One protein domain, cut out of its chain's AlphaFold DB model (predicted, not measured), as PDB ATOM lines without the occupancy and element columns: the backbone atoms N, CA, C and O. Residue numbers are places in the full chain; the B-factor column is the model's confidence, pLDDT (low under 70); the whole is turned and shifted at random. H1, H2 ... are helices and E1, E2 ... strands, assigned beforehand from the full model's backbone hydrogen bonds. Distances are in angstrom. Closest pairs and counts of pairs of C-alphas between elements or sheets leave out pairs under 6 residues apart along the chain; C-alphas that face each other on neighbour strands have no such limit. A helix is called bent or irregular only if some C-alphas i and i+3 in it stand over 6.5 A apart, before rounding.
ATOM      1  N   GLU A   7      25.279  27.140 -40.285       89.06
ATOM      2  CA  GLU A   7      25.616  28.538 -40.015       89.06
ATOM      3  C   GLU A   7      25.087  29.496 -41.089       89.06
ATOM      4  O   GLU A   7      24.527  30.536 -40.762       89.06
ATOM      5  N   THR A   8      25.159  29.118 -42.370       87.88
ATOM      6  CA  THR A   8      24.641  29.977 -43.450       87.88
ATOM      7  C   THR A   8      23.124  30.146 -43.375       87.88
ATOM      8  O   THR A   8      22.616  31.241 -43.620       87.88
ATOM      9  N   VAL A   9      22.386  29.100 -42.979       84.62
ATOM     10  CA  VAL A   9      20.927  29.190 -42.797       84.62
ATOM     11  C   VAL A   9      20.573  30.049 -41.585       84.62
ATOM     12  O   VAL A   9      19.664  30.867 -41.688       84.62
ATOM     13  N   LEU A  10      21.294  29.904 -40.468       88.44
ATOM     14  CA  LEU A  10      21.069  30.719 -39.270       88.44
ATOM     15  C   LEU A  10      21.352  32.201 -39.538       88.44
ATOM     16  O   LEU A  10      20.495  33.034 -39.269       88.44
ATOM     17  N   ASN A  11      22.465  32.529 -40.199       89.19
ATOM     18  CA  ASN A  11      22.772  33.913 -40.584       89.19
ATOM     19  C   ASN A  11      21.710  34.507 -41.526       89.19
ATOM     20  O   ASN A  11      21.437  35.706 -41.501       89.19
ATOM     21  N   SER A  12      21.065  33.666 -42.343       88.12
ATOM     22  CA  SER A  12      19.967  34.095 -43.215       88.12
ATOM     23  C   SER A  12      18.670  34.396 -42.452       88.12
ATOM     24  O   SER A  12      17.839  35.154 -42.957       88.12
ATOM     25  N   LEU A  13      18.476  33.843 -41.245       88.75
ATOM     26  CA  LEU A  13      17.315  34.156 -40.404       88.75
ATOM     27  C   LEU A  13      17.364  35.584 -39.861       88.75
ATOM     28  O   LEU A  13      16.307  36.204 -39.766       88.75
ATOM     29  N   CYS A  14      18.555  36.142 -39.619       89.06
ATOM     30  CA  CYS A  14      18.706  37.531 -39.169       89.06
ATOM     31  C   CYS A  14      18.076  38.530 -40.151       89.06
ATOM     32  O   CYS A  14      17.468  39.523 -39.761       89.06
ATOM     33  N   ILE A  15      18.114  38.226 -41.453       88.00
ATOM     34  CA  ILE A  15      17.476  39.047 -42.498       88.00
ATOM     35  C   ILE A  15      15.939  39.040 -42.355       88.00
ATOM     36  O   ILE A  15      15.248  39.981 -42.759       88.00
ATOM     37  N   LEU A  16      15.386  37.975 -41.775       88.75
ATOM     38  CA  LEU A  16      13.954  37.755 -41.603       88.75
ATOM     39  C   LEU A  16      13.428  38.201 -40.228       88.75
ATOM     40  O   LEU A  16      12.209  38.199 -40.042       88.75
ATOM     41  N   GLU A  17      14.291  38.643 -39.306       89.81
ATOM     42  CA  GLU A  17      13.910  39.105 -37.958       89.81
ATOM     43  C   GLU A  17      12.871  40.228 -37.989       89.81
ATOM     44  O   GLU A  17      11.895  40.211 -37.247       89.81
ATOM     45  N   SER A  18      13.006  41.165 -38.931       89.06
ATOM     46  CA  SER A  18      12.037  42.257 -39.113       89.06
ATOM     47  C   SER A  18      10.682  41.814 -39.689       89.06
ATOM     48  O   SER A  18       9.745  42.613 -39.773       89.06
ATOM     49  N   GLN A  19      10.580  40.572 -40.167       90.56
ATOM     50  CA  GLN A  19       9.444  40.075 -40.944       90.56
ATOM     51  C   GLN A  19       8.572  39.098 -40.156       90.56
ATOM     52  O   GLN A  19       7.357  39.081 -40.377       90.56
ATOM     53  N   PHE A  20       9.157  38.310 -39.254       93.19
ATOM     54  CA  PHE A  20       8.459  37.276 -38.491       93.19
ATOM     55  C   PHE A  20       8.450  37.562 -36.992       93.19
ATOM     56  O   PHE A  20       9.271  38.308 -36.475       93.19
ATOM     57  N   HIS A  21       7.503  36.946 -36.289       94.38
ATOM     58  CA  HIS A  21       7.493  36.944 -34.832       94.38
ATOM     59  C   HIS A  21       8.686  36.156 -34.279       94.38
ATOM     60  O   HIS A  21       9.047  35.123 -34.849       94.38
ATOM     61  N   TYR A  22       9.212  36.557 -33.117       93.06
ATOM     62  CA  TYR A  22      10.335  35.864 -32.475       93.06
ATOM     63  C   TYR A  22      10.050  34.370 -32.232       93.06
ATOM     64  O   TYR A  22      10.913  33.549 -32.509       93.06
ATOM     65  N   LYS A  23       8.822  33.987 -31.835       94.31
ATOM     66  CA  LYS A  23       8.441  32.562 -31.676       94.31
ATOM     67  C   LYS A  23       8.603  31.763 -32.968       94.31
ATOM     68  O   LYS A  23       9.060  30.630 -32.962       94.31
ATOM     69  N   THR A  24       8.248  32.358 -34.106       95.12
ATOM     70  CA  THR A  24       8.404  31.702 -35.408       95.12
ATOM     71  C   THR A  24       9.878  31.526 -35.773       95.12
ATOM     72  O   THR A  24      10.237  30.507 -36.360       95.12
ATOM     73  N   LEU A  25      10.723  32.501 -35.430       94.38
ATOM     74  CA  LEU A  25      12.170  32.418 -35.638       94.38
ATOM     75  C   LEU A  25      12.793  31.345 -34.741       94.38
ATOM     76  O   LEU A  25      13.555  30.527 -35.247       94.38
ATOM     77  N   ASP A  26      12.381  31.275 -33.476       94.75
ATOM     78  CA  ASP A  26      12.796  30.233 -32.531       94.75
ATOM     79  C   ASP A  26      12.412  28.829 -33.035       94.75
ATOM     80  O   ASP A  26      13.244  27.924 -33.106       94.75
ATOM     81  N   HIS A  27      11.181  28.644 -33.527       95.06
ATOM     82  CA  HIS A  27      10.771  27.383 -34.162       95.06
ATOM     83  C   HIS A  27      11.642  27.023 -35.376       95.06
ATOM     84  O   HIS A  27      12.019  25.861 -35.552       95.06
ATOM     85  N   LEU A  28      11.970  28.000 -36.228       93.56
ATOM     86  CA  LEU A  28      12.832  27.791 -37.397       93.56
ATOM     87  C   LEU A  28      14.252  27.391 -36.996       93.56
ATOM     88  O   LEU A  28      14.784  26.423 -37.546       93.56
ATOM     89  N   GLU A  29      14.842  28.098 -36.039       92.62
ATOM     90  CA  GLU A  29      16.155  27.790 -35.482       92.62
ATOM     91  C   GLU A  29      16.175  26.374 -34.893       92.62
ATOM     92  O   GLU A  29      17.008  25.549 -35.283       92.62
ATOM     93  N   ASN A  30      15.180  26.032 -34.074       93.12
ATOM     94  CA  ASN A  30      15.030  24.700 -33.499       93.12
ATOM     95  C   ASN A  30      14.912  23.605 -34.571       93.12
ATOM     96  O   ASN A  30      15.532  22.544 -34.443       93.12
ATOM     97  N   PHE A  31      14.178  23.832 -35.667       92.19
ATOM     98  CA  PHE A  31      14.122  22.866 -36.769       92.19
ATOM     99  C   PHE A  31      15.450  22.729 -37.515       92.19
ATOM    100  O   PHE A  31      15.823  21.612 -37.882       92.19
ATOM    101  N   ILE A  32      16.171  23.829 -37.730       89.44
ATOM    102  CA  ILE A  32      17.495  23.817 -38.363       89.44
ATOM    103  C   ILE A  32      18.484  23.042 -37.493       89.44
ATOM    104  O   ILE A  32      19.261  22.240 -38.020       89.44
ATOM    105  N   ILE A  33      18.459  23.242 -36.175       89.75
ATOM    106  CA  ILE A  33      19.349  22.560 -35.234       89.75
ATOM    107  C   ILE A  33      19.030  21.062 -35.196       89.75
ATOM    108  O   ILE A  33      19.924  20.251 -35.439       89.75
ATOM    109  N   ASN A  34      17.763  20.705 -34.977       89.69
ATOM    110  CA  ASN A  34      17.372  19.349 -34.588       89.69
ATOM    111  C   ASN A  34      17.010  18.414 -35.757       89.69
ATOM    112  O   ASN A  34      16.907  17.208 -35.554       89.69
ATOM    113  N   SER A  35      16.793  18.917 -36.980       86.50
ATOM    114  CA  SER A  35      16.320  18.088 -38.098       86.50
ATOM    115  C   SER A  35      17.090  18.325 -39.395       86.50
ATOM    116  O   SER A  35      16.972  19.369 -40.032       86.50
ATOM    117  N   THR A  36      17.828  17.311 -39.850       81.44
ATOM    118  CA  THR A  36      18.583  17.348 -41.116       81.44
ATOM    119  C   THR A  36      17.671  17.454 -42.340       81.44
ATOM    120  O   THR A  36      17.930  18.255 -43.237       81.44
ATOM    121  N   THR A  37      16.570  16.698 -42.364       83.38
ATOM    122  CA  THR A  37      15.605  16.698 -43.474       83.38
ATOM    123  C   THR A  37      14.849  18.021 -43.572       83.38
ATOM    124  O   THR A  37      14.745  18.594 -44.659       83.38
ATOM    125  N   LYS A  38      14.373  18.560 -42.441       82.75
ATOM    126  CA  LYS A  38      13.701  19.866 -42.420       82.75
ATOM    127  C   LYS A  38      14.673  21.000 -42.734       82.75
ATOM    128  O   LYS A  38      14.287  21.901 -43.470       82.75
ATOM    129  N   ARG A  39      15.933  20.934 -42.278       83.75
ATOM    130  CA  ARG A  39      16.966  21.947 -42.567       83.75
ATOM    131  C   ARG A  39      17.101  22.224 -44.062       83.75
ATOM    132  O   ARG A  39      17.101  23.386 -44.453       83.75
ATOM    133  N   LEU A  40      17.163  21.186 -44.899       85.19
ATOM    134  CA  LEU A  40      17.268  21.366 -46.349       85.19
ATOM    135  C   LEU A  40      16.016  22.040 -46.933       85.19
ATOM    136  O   LEU A  40      16.120  22.954 -47.748       85.19
ATOM    137  N   SER A  41      14.826  21.622 -46.490       85.75
ATOM    138  CA  SER A  41      13.566  22.229 -46.931       85.75
ATOM    139  C   SER A  41      13.447  23.694 -46.502       85.75
ATOM    140  O   SER A  41      13.002  24.516 -47.303       85.75
ATOM    141  N   ILE A  42      13.861  24.022 -45.274       85.44
ATOM    142  CA  ILE A  42      13.894  25.385 -44.733       85.44
ATOM    143  C   ILE A  42      14.869  26.240 -45.531       85.44
ATOM    144  O   ILE A  42      14.491  27.304 -46.010       85.44
ATOM    145  N   ALA A  43      16.094  25.759 -45.737       84.00
ATOM    146  CA  ALA A  43      17.105  26.484 -46.490       84.00
ATOM    147  C   ALA A  43      16.648  26.799 -47.916       84.00
ATOM    148  O   ALA A  43      16.780  27.929 -48.376       84.00
ATOM    149  N   ASN A  44      16.041  25.826 -48.599       87.62
ATOM    150  CA  ASN A  44      15.491  26.036 -49.935       87.62
ATOM    151  C   ASN A  44      14.378  27.092 -49.932       87.62
ATOM    152  O   ASN A  44      14.355  27.949 -50.814       87.62
ATOM    153  N   ALA A  45      13.481  27.066 -48.943       86.88
ATOM    154  CA  ALA A  45      12.421  28.063 -48.816       86.88
ATOM    155  C   ALA A  45      12.980  29.469 -48.534       86.88
ATOM    156  O   ALA A  45      12.561  30.430 -49.176       86.88
ATOM    157  N   ILE A  46      13.954  29.593 -47.627       87.44
ATOM    158  CA  ILE A  46      14.610  30.867 -47.300       87.44
ATOM    159  C   ILE A  46      15.338  31.423 -48.527       87.44
ATOM    160  O   ILE A  46      15.114  32.575 -48.890       87.44
ATOM    161  N   ASN A  47      16.121  30.601 -49.229       86.94
ATOM    162  CA  ASN A  47      16.822  31.019 -50.444       86.94
ATOM    163  C   ASN A  47      15.851  31.516 -51.526       86.94
ATOM    164  O   ASN A  47      16.115  32.525 -52.173       86.94
ATOM    165  N   GLN A  48      14.699  30.859 -51.698       87.38
ATOM    166  CA  GLN A  48      13.661  31.336 -52.618       87.38
ATOM    167  C   GLN A  48      13.093  32.697 -52.193       87.38
ATOM    168  O   GLN A  48      12.906  33.568 -53.041       87.38
ATOM    169  N   ILE A  49      12.842  32.905 -50.896       87.94
ATOM    170  CA  ILE A  49      12.352  34.190 -50.369       87.94
ATOM    171  C   ILE A  49      13.374  35.306 -50.622       87.94
ATOM    172  O   ILE A  49      12.987  36.389 -51.064       87.94
ATOM    173  N   LEU A  50      14.658  35.043 -50.364       85.19
ATOM    174  CA  LEU A  50      15.735  36.012 -50.571       85.19
ATOM    175  C   LEU A  50      15.894  36.356 -52.058       85.19
ATOM    176  O   LEU A  50      15.912  37.535 -52.411       85.19
ATOM    177  N   ASN A  51      15.896  35.350 -52.937       87.06
ATOM    178  CA  ASN A  51      16.058  35.538 -54.383       87.06
ATOM    179  C   ASN A  51      14.875  36.266 -55.040       87.06
ATOM    180  O   ASN A  51      15.069  37.026 -55.984       87.06
ATOM    181  N   CYS A  52      13.645  36.055 -54.564       86.75
ATOM    182  CA  CYS A  52      12.468  36.742 -55.101       86.75
ATOM    183  C   CYS A  52      12.332  38.196 -54.620       86.75
ATOM    184  O   CYS A  52      11.439  38.898 -55.095       86.75
ATOM    185  N   GLY A  53      13.164  38.648 -53.682       79.69
ATOM    186  CA  GLY A  53      13.037  39.952 -53.043       79.69
ATOM    187  C   GLY A  53      11.958  39.968 -51.955       79.69
ATOM    188  O   GLY A  53      10.805  39.583 -52.154       79.69
ATOM    189  N   ILE A  54      12.330  40.478 -50.781       76.00
ATOM    190  CA  ILE A  54      11.532  40.445 -49.542       76.00
ATOM    191  C   ILE A  54      10.193  41.191 -49.684       76.00
ATOM    192  O   ILE A  54       9.221  40.855 -49.000       76.00
ATOM    193  N   THR A  55      10.132  42.195 -50.558       83.06
ATOM    194  CA  THR A  55       8.984  43.096 -50.736       83.06
ATOM    195  C   THR A  55       8.088  42.733 -51.916       83.06
ATOM    196  O   THR A  55       7.032  43.343 -52.080       83.06
ATOM    197  N   THR A  56       8.464  41.748 -52.737       88.75
ATOM    198  CA  THR A  56       7.668  41.389 -53.913       88.75
ATOM    199  C   THR A  56       6.415  40.605 -53.517       88.75
ATOM    200  O   THR A  56       6.355  39.940 -52.473       88.75
ATOM    201  N   ALA A  57       5.388  40.643 -54.371       88.38
ATOM    202  CA  ALA A  57       4.186  39.828 -54.184       88.38
ATOM    203  C   ALA A  57       4.528  38.328 -54.114       88.38
ATOM    204  O   ALA A  57       3.947  37.585 -53.322       88.38
ATOM    205  N   GLN A  58       5.519  37.892 -54.897       88.56
ATOM    206  CA  GLN A  58       6.011  36.519 -54.874       88.56
ATOM    207  C   GLN A  58       6.729  36.189 -53.559       88.56
ATOM    208  O   GLN A  58       6.442  35.153 -52.959       88.56
ATOM    209  N   GLY A  59       7.587  37.084 -53.059       89.25
ATOM    210  CA  GLY A  59       8.227  36.936 -51.749       89.25
ATOM    211  C   GLY A  59       7.205  36.828 -50.613       89.25
ATOM    212  O   GLY A  59       7.334  35.978 -49.737       89.25
ATOM    213  N   THR A  60       6.128  37.614 -50.672       89.62
ATOM    214  CA  THR A  60       5.009  37.558 -49.710       89.62
ATOM    215  C   THR A  60       4.319  36.189 -49.723       89.62
ATOM    216  O   THR A  60       4.137  35.588 -48.665       89.62
ATOM    217  N   LYS A  61       4.011  35.637 -50.907       89.44
ATOM    218  CA  LYS A  61       3.431  34.287 -51.043       89.44
ATOM    219  C   LYS A  61       4.352  33.202 -50.484       89.44
ATOM    220  O   LYS A  61       3.884  32.299 -49.793       89.44
ATOM    221  N   LEU A  62       5.655  33.291 -50.756       90.94
ATOM    222  CA  LEU A  62       6.643  32.339 -50.244       90.94
ATOM    223  C   LEU A  62       6.760  32.404 -48.714       90.94
ATOM    224  O   LEU A  62       6.813  31.359 -48.069       90.94
ATOM    225  N   LYS A  63       6.712  33.603 -48.120       92.81
ATOM    226  CA  LYS A  63       6.662  33.781 -46.659       92.81
ATOM    227  C   LYS A  63       5.398  33.178 -46.047       92.81
ATOM    228  O   LYS A  63       5.503  32.428 -45.083       92.81
ATOM    229  N   SER A  64       4.217  33.446 -46.611       91.69
ATOM    230  CA  SER A  64       2.972  32.827 -46.132       91.69
ATOM    231  C   SER A  64       3.006  31.302 -46.266       91.69
ATOM    232  O   SER A  64       2.566  30.600 -45.360       91.69
ATOM    233  N   ARG A  65       3.602  30.771 -47.343       90.69
ATOM    234  CA  ARG A  65       3.834  29.329 -47.500       90.69
ATOM    235  C   ARG A  65       4.773  28.782 -46.423       90.69
ATOM    236  O   ARG A  65       4.503  27.711 -45.893       90.69
ATOM    237  N   LEU A  66       5.852  29.489 -46.090       92.88
ATOM    238  CA  LEU A  66       6.770  29.080 -45.024       92.88
ATOM    239  C   LEU A  66       6.071  29.065 -43.658       92.88
ATOM    240  O   LEU A  66       6.189  28.080 -42.936       92.88
ATOM    241  N   LEU A  67       5.282  30.098 -43.340       95.00
ATOM    242  CA  LEU A  67       4.451  30.128 -42.130       95.00
ATOM    243  C   LEU A  67       3.498  28.938 -42.074       95.00
ATOM    244  O   LEU A  67       3.386  28.275 -41.045       95.00
ATOM    245  N   TRP A  68       2.854  28.633 -43.198       93.31
ATOM    246  CA  TRP A  68       1.993  27.470 -43.295       93.31
ATOM    247  C   TRP A  68       2.759  26.163 -43.036       93.31
ATOM    248  O   TRP A  68       2.310  25.338 -42.246       93.31
ATOM    249  N   LEU A  69       3.953  25.982 -43.609       91.44
ATOM    250  CA  LEU A  69       4.787  24.807 -43.331       91.44
ATOM    251  C   LEU A  69       5.134  24.686 -41.842       91.44
ATOM    252  O   LEU A  69       4.989  23.617 -41.256       91.44
ATOM    253  N   ILE A  70       5.538  25.776 -41.198       93.50
ATOM    254  CA  ILE A  70       5.901  25.760 -39.778       93.50
ATOM    255  C   ILE A  70       4.694  25.347 -38.928       93.50
ATOM    256  O   ILE A  70       4.736  24.322 -38.246       93.50
ATOM    257  N   TYR A  71       3.601  26.104 -39.026       95.31
ATOM    258  CA  TYR A  71       2.468  25.985 -38.111       95.31
ATOM    259  C   TYR A  71       1.507  24.856 -38.450       95.31
ATOM    260  O   TYR A  71       0.913  24.285 -37.550       95.31
ATOM    261  N   TYR A  72       1.356  24.496 -39.720       92.56
ATOM    262  CA  TYR A  72       0.376  23.493 -40.146       92.56
ATOM    263  C   TYR A  72       1.038  22.170 -40.501       92.56
ATOM    264  O   TYR A  72       0.367  21.136 -40.489       92.56
ATOM    265  N   GLN A  73       2.346  22.184 -40.795       89.81
ATOM    266  CA  GLN A  73       3.061  20.978 -41.182       89.81
ATOM    267  C   GLN A  73       4.063  20.445 -40.158       89.81
ATOM    268  O   GLN A  73       4.126  19.232 -39.947       89.81
ATOM    269  N   TRP A  74       4.892  21.304 -39.573       91.12
ATOM    270  CA  TRP A  74       6.036  20.844 -38.786       91.12
ATOM    271  C   TRP A  74       5.794  20.844 -37.286       91.12
ATOM    272  O   TRP A  74       6.273  19.918 -36.631       91.12
ATOM    273  N   LEU A  75       5.084  21.845 -36.766       91.81
ATOM    274  CA  LEU A  75       4.670  21.920 -35.360       91.81
ATOM    275  C   LEU A  75       3.394  21.116 -35.100       91.81
ATOM    276  O   LEU A  75       3.192  20.580 -34.013       91.81
ATOM    277  N   ASN A  76       2.537  21.016 -36.114       89.06
ATOM    278  CA  ASN A  76       1.205  20.468 -35.959       89.06
ATOM    279  C   ASN A  76       1.190  18.948 -35.793       89.06
ATOM    280  O   ASN A  76       1.364  18.192 -36.755       89.06
ATOM    281  N   LYS A  77       0.911  18.501 -34.568       84.56
ATOM    282  CA  LYS A  77       0.752  17.082 -34.232       84.56
ATOM    283  C   LYS A  77      -0.552  16.487 -34.772       84.56
ATOM    284  O   LYS A  77      -0.612  15.276 -34.970       84.56
ATOM    285  N   SER A  78      -1.559  17.307 -35.092       77.62
ATOM    286  CA  SER A  78      -2.864  16.861 -35.614       77.62
ATOM    287  C   SER A  78      -2.796  16.172 -36.983       77.62
ATOM    288  O   SER A  78      -3.771  15.593 -37.447       77.62
ATOM    289  N   ARG A  79      -1.630  16.144 -37.632       74.94
ATOM    290  CA  ARG A  79      -1.374  15.247 -38.772       74.94
ATOM    291  C   ARG A  79      -1.562  13.776 -38.434       74.94
ATOM    292  O   ARG A  79      -1.859  12.976 -39.311       74.94
ATOM    293  N   ASN A  80      -1.394  13.450 -37.159       81.25
ATOM    294  CA  ASN A  80      -1.552  12.116 -36.615       81.25
ATOM    295  C   ASN A  80      -2.875  11.985 -35.850       81.25
ATOM    296  O   ASN A  80      -2.939  11.226 -34.886       81.25
ATOM    297  N   LEU A  81      -3.923  12.726 -36.246       89.75
ATOM    298  CA  LEU A  81      -5.273  12.438 -35.759       89.75
ATOM    299  C   LEU A  81      -5.558  10.940 -35.959       89.75
ATOM    300  O   LEU A  81      -5.208  10.422 -37.023       89.75
ATOM    301  N   PRO A  82      -6.172  10.241 -34.986       90.38
ATOM    302  CA  PRO A  82      -6.256   8.781 -35.010       90.38
ATOM    303  C   PRO A  82      -6.790   8.213 -36.330       90.38
ATOM    304  O   PRO A  82      -6.173   7.331 -36.923       90.38
ATOM    305  N   ILE A 301      -5.666  22.135 -37.000       95.31
ATOM    306  CA  ILE A 301      -4.654  22.629 -36.056       95.31
ATOM    307  C   ILE A 301      -4.908  22.100 -34.645       95.31
ATOM    308  O   ILE A 301      -6.026  21.713 -34.303       95.31
ATOM    309  N   THR A 302      -3.861  22.043 -33.823       94.44
ATOM    310  CA  THR A 302      -4.008  21.817 -32.381       94.44
ATOM    311  C   THR A 302      -4.435  23.110 -31.686       94.44
ATOM    312  O   THR A 302      -4.139  24.208 -32.159       94.44
ATOM    313  N   ALA A 303      -5.078  22.984 -30.523       94.56
ATOM    314  CA  ALA A 303      -5.416  24.135 -29.683       94.56
ATOM    315  C   ALA A 303      -4.165  24.934 -29.262       94.56
ATOM    316  O   ALA A 303      -4.198  26.157 -29.232       94.56
ATOM    317  N   GLU A 304      -3.039  24.253 -29.013       95.56
ATOM    318  CA  GLU A 304      -1.747  24.885 -28.700       95.56
ATOM    319  C   GLU A 304      -1.304  25.855 -29.808       95.56
ATOM    320  O   GLU A 304      -0.937  26.998 -29.539       95.56
ATOM    321  N   ILE A 305      -1.396  25.417 -31.066       95.69
ATOM    322  CA  ILE A 305      -1.017  26.224 -32.231       95.69
ATOM    323  C   ILE A 305      -2.018  27.351 -32.463       95.69
ATOM    324  O   ILE A 305      -1.620  28.453 -32.840       95.69
ATOM    325  N   GLU A 306      -3.307  27.099 -32.225       96.00
ATOM    326  CA  GLU A 306      -4.323  28.147 -32.291       96.00
ATOM    327  C   GLU A 306      -4.008  29.279 -31.312       96.00
ATOM    328  O   GLU A 306      -3.985  30.440 -31.716       96.00
ATOM    329  N   LEU A 307      -3.724  28.937 -30.051       96.12
ATOM    330  CA  LEU A 307      -3.394  29.896 -29.000       96.12
ATOM    331  C   LEU A 307      -2.120  30.679 -29.330       96.12
ATOM    332  O   LEU A 307      -2.117  31.903 -29.210       96.12
ATOM    333  N   GLU A 308      -1.069  30.014 -29.818       95.81
ATOM    334  CA  GLU A 308       0.162  30.705 -30.219       95.81
ATOM    335  C   GLU A 308      -0.098  31.695 -31.368       95.81
ATOM    336  O   GLU A 308       0.332  32.847 -31.315       95.81
ATOM    337  N   LEU A 309      -0.847  31.289 -32.399       95.81
ATOM    338  CA  LEU A 309      -1.197  32.176 -33.512       95.81
ATOM    339  C   LEU A 309      -2.102  33.333 -33.066       95.81
ATOM    340  O   LEU A 309      -1.953  34.454 -33.556       95.81
ATOM    341  N   GLN A 310      -3.023  33.094 -32.130       95.50
ATOM    342  CA  GLN A 310      -3.852  34.146 -31.545       95.50
ATOM    343  C   GLN A 310      -3.012  35.162 -30.777       95.50
ATOM    344  O   GLN A 310      -3.265  36.359 -30.908       95.50
ATOM    345  N   GLU A 311      -2.030  34.705 -30.004       94.62
ATOM    346  CA  GLU A 311      -1.097  35.558 -29.268       94.62
ATOM    347  C   GLU A 311      -0.252  36.398 -30.231       94.62
ATOM    348  O   GLU A 311      -0.158  37.614 -30.074       94.62
ATOM    349  N   ILE A 312       0.277  35.788 -31.297       93.94
ATOM    350  CA  ILE A 312       1.032  36.502 -32.337       93.94
ATOM    351  C   ILE A 312       0.179  37.615 -32.960       93.94
ATOM    352  O   ILE A 312       0.645  38.743 -33.122       93.94
ATOM    353  N   LEU A 313      -1.083  37.332 -33.290       93.75
ATOM    354  CA  LEU A 313      -1.985  38.323 -33.886       93.75
ATOM    355  C   LEU A 313      -2.447  39.394 -32.884       93.75
ATOM    356  O   LEU A 313      -2.597  40.560 -33.268       93.75
ATOM    357  N   GLY A 314      -2.679  38.994 -31.632       91.94
ATOM    358  CA  GLY A 314      -3.182  39.826 -30.538       91.94
ATOM    359  C   GLY A 314      -2.111  40.607 -29.783       91.94
ATOM    360  O   GLY A 314      -2.459  41.455 -28.974       91.94
ATOM    361  N   SER A 315      -0.826  40.358 -30.044       85.00
ATOM    362  CA  SER A 315       0.263  41.148 -29.477       85.00
ATOM    363  C   SER A 315       0.134  42.612 -29.923       85.00
ATOM    364  O   SER A 315       0.415  42.974 -31.068       85.00
ATOM    365  N   ASP A 316      -0.366  43.465 -29.031       72.69
ATOM    366  CA  ASP A 316      -0.466  44.919 -29.237       72.69
ATOM    367  C   ASP A 316       0.886  45.624 -29.052       72.69
ATOM    368  O   ASP A 316       1.029  46.825 -29.276       72.69
ATOM    369  N   THR A 317       1.914  44.863 -28.683       59.62
ATOM    370  CA  THR A 317       3.272  45.346 -28.475       59.62
ATOM    371  C   THR A 317       3.953  45.719 -29.792       59.62
ATOM    372  O   THR A 317       3.762  45.072 -30.821       59.62
ATOM    373  N   HIS A 318       4.850  46.712 -29.736       63.47
ATOM    374  CA  HIS A 318       5.735  47.171 -30.822       63.47
ATOM    375  C   HIS A 318       6.606  46.078 -31.491       63.47
ATOM    376  O   HIS A 318       7.387  46.385 -32.388       63.47
ATOM    377  N   SER A 319       6.489  44.814 -31.076       68.62
ATOM    378  CA  SER A 319       7.281  43.679 -31.548       68.62
ATOM    379  C   SER A 319       6.931  43.219 -32.963       68.62
ATOM    380  O   SER A 319       7.796  42.664 -33.636       68.62
ATOM    381  N   ILE A 320       5.696  43.431 -33.442       85.81
ATOM    382  CA  ILE A 320       5.283  42.953 -34.765       85.81
ATOM    383  C   ILE A 320       4.742  44.073 -35.656       85.81
ATOM    384  O   ILE A 320       3.840  44.833 -35.303       85.81
ATOM    385  N   SER A 321       5.269  44.145 -36.879       90.75
ATOM    386  CA  SER A 321       4.789  45.102 -37.873       90.75
ATOM    387  C   SER A 321       3.388  44.726 -38.383       90.75
ATOM    388  O   SER A 321       3.033  43.549 -38.491       90.75
ATOM    389  N   LYS A 322       2.594  45.719 -38.810       90.69
ATOM    390  CA  LYS A 322       1.299  45.479 -39.486       90.69
ATOM    391  C   LYS A 322       1.447  44.551 -40.701       90.69
ATOM    392  O   LYS A 322       0.578  43.720 -40.960       90.69
ATOM    393  N   LYS A 323       2.564  44.665 -41.431       90.69
ATOM    394  CA  LYS A 323       2.890  43.792 -42.568       90.69
ATOM    395  C   LYS A 323       3.062  42.341 -42.118       90.69
ATOM    396  O   LYS A 323       2.495  41.454 -42.747       90.69
ATOM    397  N   SER A 324       3.762  42.110 -41.008       91.44
ATOM    398  CA  SER A 324       3.909  40.787 -40.398       91.44
ATOM    399  C   SER A 324       2.554  40.218 -39.994       91.44
ATOM    400  O   SER A 324       2.225  39.125 -40.440       91.44
ATOM    401  N   LYS A 325       1.701  40.968 -39.275       93.31
ATOM    402  CA  LYS A 325       0.337  40.499 -38.934       93.31
ATOM    403  C   LYS A 325      -0.445  40.059 -40.176       93.31
ATOM    404  O   LYS A 325      -1.059  38.994 -40.172       93.31
ATOM    405  N   ASN A 326      -0.368  40.831 -41.260       92.81
ATOM    406  CA  ASN A 326      -1.018  40.483 -42.524       92.81
ATOM    407  C   ASN A 326      -0.437  39.213 -43.170       92.81
ATOM    408  O   ASN A 326      -1.192  38.468 -43.790       92.81
ATOM    409  N   LEU A 327       0.860  38.923 -43.006       94.06
ATOM    410  CA  LEU A 327       1.459  37.659 -43.458       94.06
ATOM    411  C   LEU A 327       0.861  36.452 -42.724       94.06
ATOM    412  O   LEU A 327       0.499  35.475 -43.382       94.06
ATOM    413  N   TYR A 328       0.718  36.529 -41.394       95.38
ATOM    414  CA  TYR A 328       0.087  35.470 -40.592       95.38
ATOM    415  C   TYR A 328      -1.389  35.302 -40.951       95.38
ATOM    416  O   TYR A 328      -1.821  34.181 -41.211       95.38
ATOM    417  N   LYS A 329      -2.148  36.404 -41.058       94.00
ATOM    418  CA  LYS A 329      -3.541  36.362 -41.535       94.00
ATOM    419  C   LYS A 329      -3.637  35.716 -42.916       94.00
ATOM    420  O   LYS A 329      -4.467  34.843 -43.122       94.00
ATOM    421  N   GLY A 330      -2.746  36.078 -43.838       91.19
ATOM    422  CA  GLY A 330      -2.686  35.479 -45.170       91.19
ATOM    423  C   GLY A 330      -2.428  33.970 -45.140       91.19
ATOM    424  O   GLY A 330      -3.078  33.231 -45.871       91.19
ATOM    425  N   ALA A 331      -1.528  33.498 -44.271       92.44
ATOM    426  CA  ALA A 331      -1.273  32.067 -44.098       92.44
ATOM    427  C   ALA A 331      -2.500  31.321 -43.535       92.44
ATOM    428  O   ALA A 331      -2.829  30.244 -44.027       92.44
ATOM    429  N   ILE A 332      -3.199  31.921 -42.564       93.56
ATOM    430  CA  ILE A 332      -4.444  31.400 -41.974       93.56
ATOM    431  C   ILE A 332      -5.545  31.287 -43.040       93.56
ATOM    432  O   ILE A 332      -6.066  30.194 -43.263       93.56
ATOM    433  N   ILE A 333      -5.823  32.375 -43.773       90.12
ATOM    434  CA  ILE A 333      -6.825  32.410 -44.858       90.12
ATOM    435  C   ILE A 333      -6.513  31.366 -45.922       90.12
ATOM    436  O   ILE A 333      -7.403  30.652 -46.372       90.12
ATOM    437  N   TYR A 334      -5.249  31.287 -46.344       85.50
ATOM    438  CA  TYR A 334      -4.841  30.360 -47.393       85.50
ATOM    439  C   TYR A 334      -5.143  28.908 -47.013       85.50
ATOM    440  O   TYR A 334      -5.562  28.126 -47.863       85.50
ATOM    441  N   SER A 335      -4.940  28.564 -45.740       83.75
ATOM    442  CA  SER A 335      -5.129  27.204 -45.247       83.75
ATOM    443  C   SER A 335      -6.573  26.833 -44.938       83.75
ATOM    444  O   SER A 335      -6.912  25.664 -45.064       83.75
ATOM    445  N   GLY A 336      -7.410  27.795 -44.535       87.94
ATOM    446  CA  GLY A 336      -8.665  27.506 -43.845       87.94
ATOM    447  C   GLY A 336      -8.385  26.787 -42.522       87.94
ATOM    448  O   GLY A 336      -8.012  25.617 -42.482       87.94
ATOM    449  N   THR A 337      -8.517  27.484 -41.402       92.69
ATOM    450  CA  THR A 337      -8.094  26.931 -40.109       92.69
ATOM    451  C   THR A 337      -9.279  26.357 -39.343       92.69
ATOM    452  O   THR A 337     -10.320  27.001 -39.211       92.69
ATOM    453  N   TYR A 338      -9.123  25.150 -38.806       96.50
ATOM    454  CA  TYR A 338     -10.158  24.455 -38.042       96.50
ATOM    455  C   TYR A 338      -9.545  23.527 -36.993       96.50
ATOM    456  O   TYR A 338      -8.374  23.153 -37.075       96.50
ATOM    457  N   LEU A 339     -10.362  23.172 -36.009       95.81
ATOM    458  CA  LEU A 339     -10.021  22.312 -34.885       95.81
ATOM    459  C   LEU A 339     -10.826  21.023 -34.964       95.81
ATOM    460  O   LEU A 339     -11.966  21.012 -35.441       95.81
ATOM    461  N   VAL A 340     -10.242  19.963 -34.416       95.25
ATOM    462  CA  VAL A 340     -10.925  18.696 -34.163       95.25
ATOM    463  C   VAL A 340     -10.896  18.457 -32.666       95.25
ATOM    464  O   VAL A 340      -9.824  18.392 -32.068       95.25
ATOM    465  N   THR A 341     -12.073  18.354 -32.060       93.06
ATOM    466  CA  THR A 341     -12.226  18.022 -30.641       93.06
ATOM    467  C   THR A 341     -12.941  16.691 -30.515       93.06
ATOM    468  O   THR A 341     -13.997  16.512 -31.123       93.06
ATOM    469  N   ASP A 342     -12.381  15.784 -29.724       90.31
ATOM    470  CA  ASP A 342     -13.015  14.512 -29.398       90.31
ATOM    471  C   ASP A 342     -14.024  14.718 -28.261       90.31
ATOM    472  O   ASP A 342     -13.680  15.255 -27.202       90.31
ATOM    473  N   ARG A 343     -15.282  14.328 -28.483       84.38
ATOM    474  CA  ARG A 343     -16.265  14.218 -27.405       84.38
ATOM    475  C   ARG A 343     -16.130  12.837 -26.780       84.38
ATOM    476  O   ARG A 343     -16.709  11.862 -27.263       84.38
ATOM    477  N   THR A 344     -15.407  12.800 -25.664       75.00
ATOM    478  CA  THR A 344     -15.065  11.593 -24.894       75.00
ATOM    479  C   THR A 344     -16.260  10.694 -24.571       75.00
ATOM    480  O   THR A 344     -16.093   9.485 -24.452       75.00
ATOM    481  N   GLU A 345     -17.466  11.253 -24.461       71.94
ATOM    482  CA  GLU A 345     -18.685  10.509 -24.123       71.94
ATOM    483  C   GLU A 345     -19.248   9.677 -25.288       71.94
ATOM    484  O   GLU A 345     -19.914   8.668 -25.055       71.94
ATOM    485  N   HIS A 346     -18.975  10.056 -26.542       67.06
ATOM    486  CA  HIS A 346     -19.612   9.442 -27.717       67.06
ATOM    487  C   HIS A 346     -18.643   9.029 -28.826       67.06
ATOM    488  O   HIS A 346     -19.094   8.524 -29.852       67.06
ATOM    489  N   ARG A 347     -17.327   9.229 -28.638       77.19
ATOM    490  CA  ARG A 347     -16.307   9.049 -29.693       77.19
ATOM    491  C   ARG A 347     -16.643   9.825 -30.971       77.19
ATOM    492  O   ARG A 347     -16.254   9.439 -32.071       77.19
ATOM    493  N   GLU A 348     -17.415  10.897 -30.826       86.69
ATOM    494  CA  GLU A 348     -17.847  11.717 -31.943       86.69
ATOM    495  C   GLU A 348     -16.841  12.850 -32.119       86.69
ATOM    496  O   GLU A 348     -16.598  13.648 -31.204       86.69
ATOM    497  N   LEU A 349     -16.256  12.925 -33.311       92.50
ATOM    498  CA  LEU A 349     -15.375  14.022 -33.664       92.50
ATOM    499  C   LEU A 349     -16.201  15.258 -33.996       92.50
ATOM    500  O   LEU A 349     -17.039  15.254 -34.896       92.50
ATOM    501  N   VAL A 350     -15.912  16.354 -33.303       93.94
ATOM    502  CA  VAL A 350     -16.517  17.648 -33.597       93.94
ATOM    503  C   VAL A 350     -15.506  18.525 -34.310       93.94
ATOM    504  O   VAL A 350     -14.438  18.838 -33.782       93.94
ATOM    505  N   PHE A 351     -15.884  18.948 -35.511       95.31
ATOM    506  CA  PHE A 351     -15.107  19.843 -36.355       95.31
ATOM    507  C   PHE A 351     -15.623  21.271 -36.192       95.31
ATOM    508  O   PHE A 351     -16.823  21.525 -36.315       95.31
ATOM    509  N   LYS A 352     -14.726  22.216 -35.905       96.12
ATOM    510  CA  LYS A 352     -15.081  23.632 -35.731       96.12
ATOM    511  C   LYS A 352     -14.127  24.515 -36.506       96.12
ATOM    512  O   LYS A 352     -12.917  24.340 -36.403       96.12
ATOM    513  N   ILE A 353     -14.667  25.490 -37.236       96.62
ATOM    514  CA  ILE A 353     -13.849  26.565 -37.805       96.62
ATOM    515  C   ILE A 353     -13.134  27.265 -36.646       96.62
ATOM    516  O   ILE A 353     -13.743  27.560 -35.617       96.62
ATOM    517  N   SER A 354     -11.833  27.481 -36.806       95.81
ATOM    518  CA  SER A 354     -11.011  28.114 -35.784       95.81
ATOM    519  C   SER A 354     -11.459  29.551 -35.565       95.81
ATOM    520  O   SER A 354     -11.784  30.286 -36.497       95.81
ATOM    521  N   SER A 355     -11.386  29.981 -34.312       94.88
ATOM    522  CA  SER A 355     -11.637  31.365 -33.915       94.88
ATOM    523  C   SER A 355     -10.700  32.374 -34.598       94.88
ATOM    524  O   SER A 355     -11.049  33.550 -34.719       94.88
ATOM    525  N   LEU A 356      -9.541  31.923 -35.097       93.88
ATOM    526  CA  LEU A 356      -8.625  32.722 -35.910       93.88
ATOM    527  C   LEU A 356      -9.299  33.253 -37.176       93.88
ATOM    528  O   LEU A 356      -9.029  34.385 -37.568       93.88
ATOM    529  N   MET A 357     -10.201  32.473 -37.777       92.81
ATOM    530  CA  MET A 357     -10.937  32.877 -38.977       92.81
ATOM    531  C   MET A 357     -11.962  33.978 -38.689       92.81
ATOM    532  O   MET A 357     -12.229  34.781 -39.568       92.81
ATOM    533  N   ASN A 358     -12.489  34.073 -37.462       87.44
ATOM    534  CA  ASN A 358     -13.455  35.117 -37.086       87.44
ATOM    535  C   ASN A 358     -12.803  36.501 -36.903       87.44
ATOM    536  O   ASN A 358     -13.502  37.506 -36.820       87.44
ATOM    537  N   ARG A 359     -11.470  36.559 -36.770       76.94
ATOM    538  CA  ARG A 359     -10.689  37.797 -36.557       76.94
ATOM    539  C   ARG A 359     -10.123  38.392 -37.854       76.94
ATOM    540  O   ARG A 359      -9.332  39.351 -37.820       76.94
TER     541      ARG A 359
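This is residues 7 to 82 and 301 to 359 of the 360 residues of the protein "Genetic interactor of prohibitin 5, mitochondrial" of Saccharomycodes ludwigii (UniProt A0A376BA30). H4 runs through the middle of a helical body, with H1, H2 and H3 grouped on one side of it and H7 crossing it on the other, backed by H6 and the short H8. From the H7 side a two-stranded hairpin, E1 and E2, reaches outward as an arm, and its tip, residues 343 to 348, sticks out free. The printed part has 135 residues, with eight named helices and two named strands in the order H1 H2 H3 H4 H5 H6 H7 E1 E2 H8; the class is mostly helix, and the one sheet, E1 - E2, is antiparallel. The whole is compact, with a radius of gyration of the C-alphas of 15.8 A, yet only just elongated in outline, with spans of 51 by 34 by 25 A.

Find C-alpha 7 at (25.616, 28.538, -40.015), where H1 begins; it runs over residues 7 to 14, 11.4 A from first to last C-alpha. Next come H2, residues 22 to 34, 18.1 A, and H3, residues 36 to 51, 22.7 A. Look for C-alpha 57 at (4.186, 39.828, -54.184), where the longest helix, H4, starts; it covers residues 57 to 74, 24.5 A. H4 is neither bent nor irregular, but only just: C-alphas 71 and 74 are 6.3 A apart. H5, residues 77 to 80, spans 6.0 A. After the cut you meet H6, residues 303 to 314, 15.9 A, and H7, residues 322 to 335, 20.2 A. The strands are E1, residues 338 to 343, 16.0 A, and E2, residues 348 to 353, 16.5 A. H8, residues 355 to 359, spans 7.0 A and ends with C-alpha 359 at (-10.689, 37.797, -36.557).

Start at H1, which touches H2 at a shallow tilt of 7 degrees, opposite ways, as a helical hairpin; their closest C-alphas are those of Leu 10 and Glu 29, 6.9 A apart. H1 only just touches H3, with 3 pairs of C-alphas within 8 A, the closest those of Val 9 and Ala 43 at 6.0 A. Residues 28 to 33 of H2 touch residues 38 to 42 of H3 at a steep tilt of 49 degrees, closest at C-alphas 32 and 39, 4.6 A. H3 and H4 form a second helical hairpin at a shallow tilt of 16 degrees, and the closest C-alphas, of Ile 49 and Gly 59, are 5.1 A apart. Residues 60 to 68 of H4 touch H7 at a steep tilt of 62 degrees, with the C-alphas of Ser 64 and Ala 331 closest at 4.8 A. H6 and H7 make a third helical hairpin, at a shallow tilt of 33 degrees, only just short of steep; their closest C-alphas are those of Leu 313 and Lys 325, 6.0 A. H8 only just touches H6 and H7, with 3 pairs of C-alphas within 8 A in each case; its closest C-alphas are Leu 356 to Gln 310, 6.6 A, and Met 357 to Ile 333, 7.2 A. H5 is close to H4 but not clearly touching, with C-alphas 73 and 79 at 7.6 A. In the hairpin of E1 and E2, look at N 339 and O 352, 2.8 A apart, and N 350 and O 341, 2.9 A, both within hydrogen-bond range. Every O i to N i+4 pair is within range in H2, H4, H6 and H7; H1 has 3 of 4, H3 11 of 12, H8 0 of 1 but 2 of 2 O i to N i+3 pairs, and H5 is too short for an i+4 pair.

The two C-alphas farthest apart, those of Asn 51 and Glu 345, are 52.4 A from each other. Residues 83 to 300 are not printed, and C-alphas 82 and 301 stand 14.0 A apart across this cut. Of the links that are printed whole, H1 to H2 and H6 to H7 are short and the others tight. The mean pLDDT of the printed part is 88.9, and residues 317 to 319 and 346 are under 70.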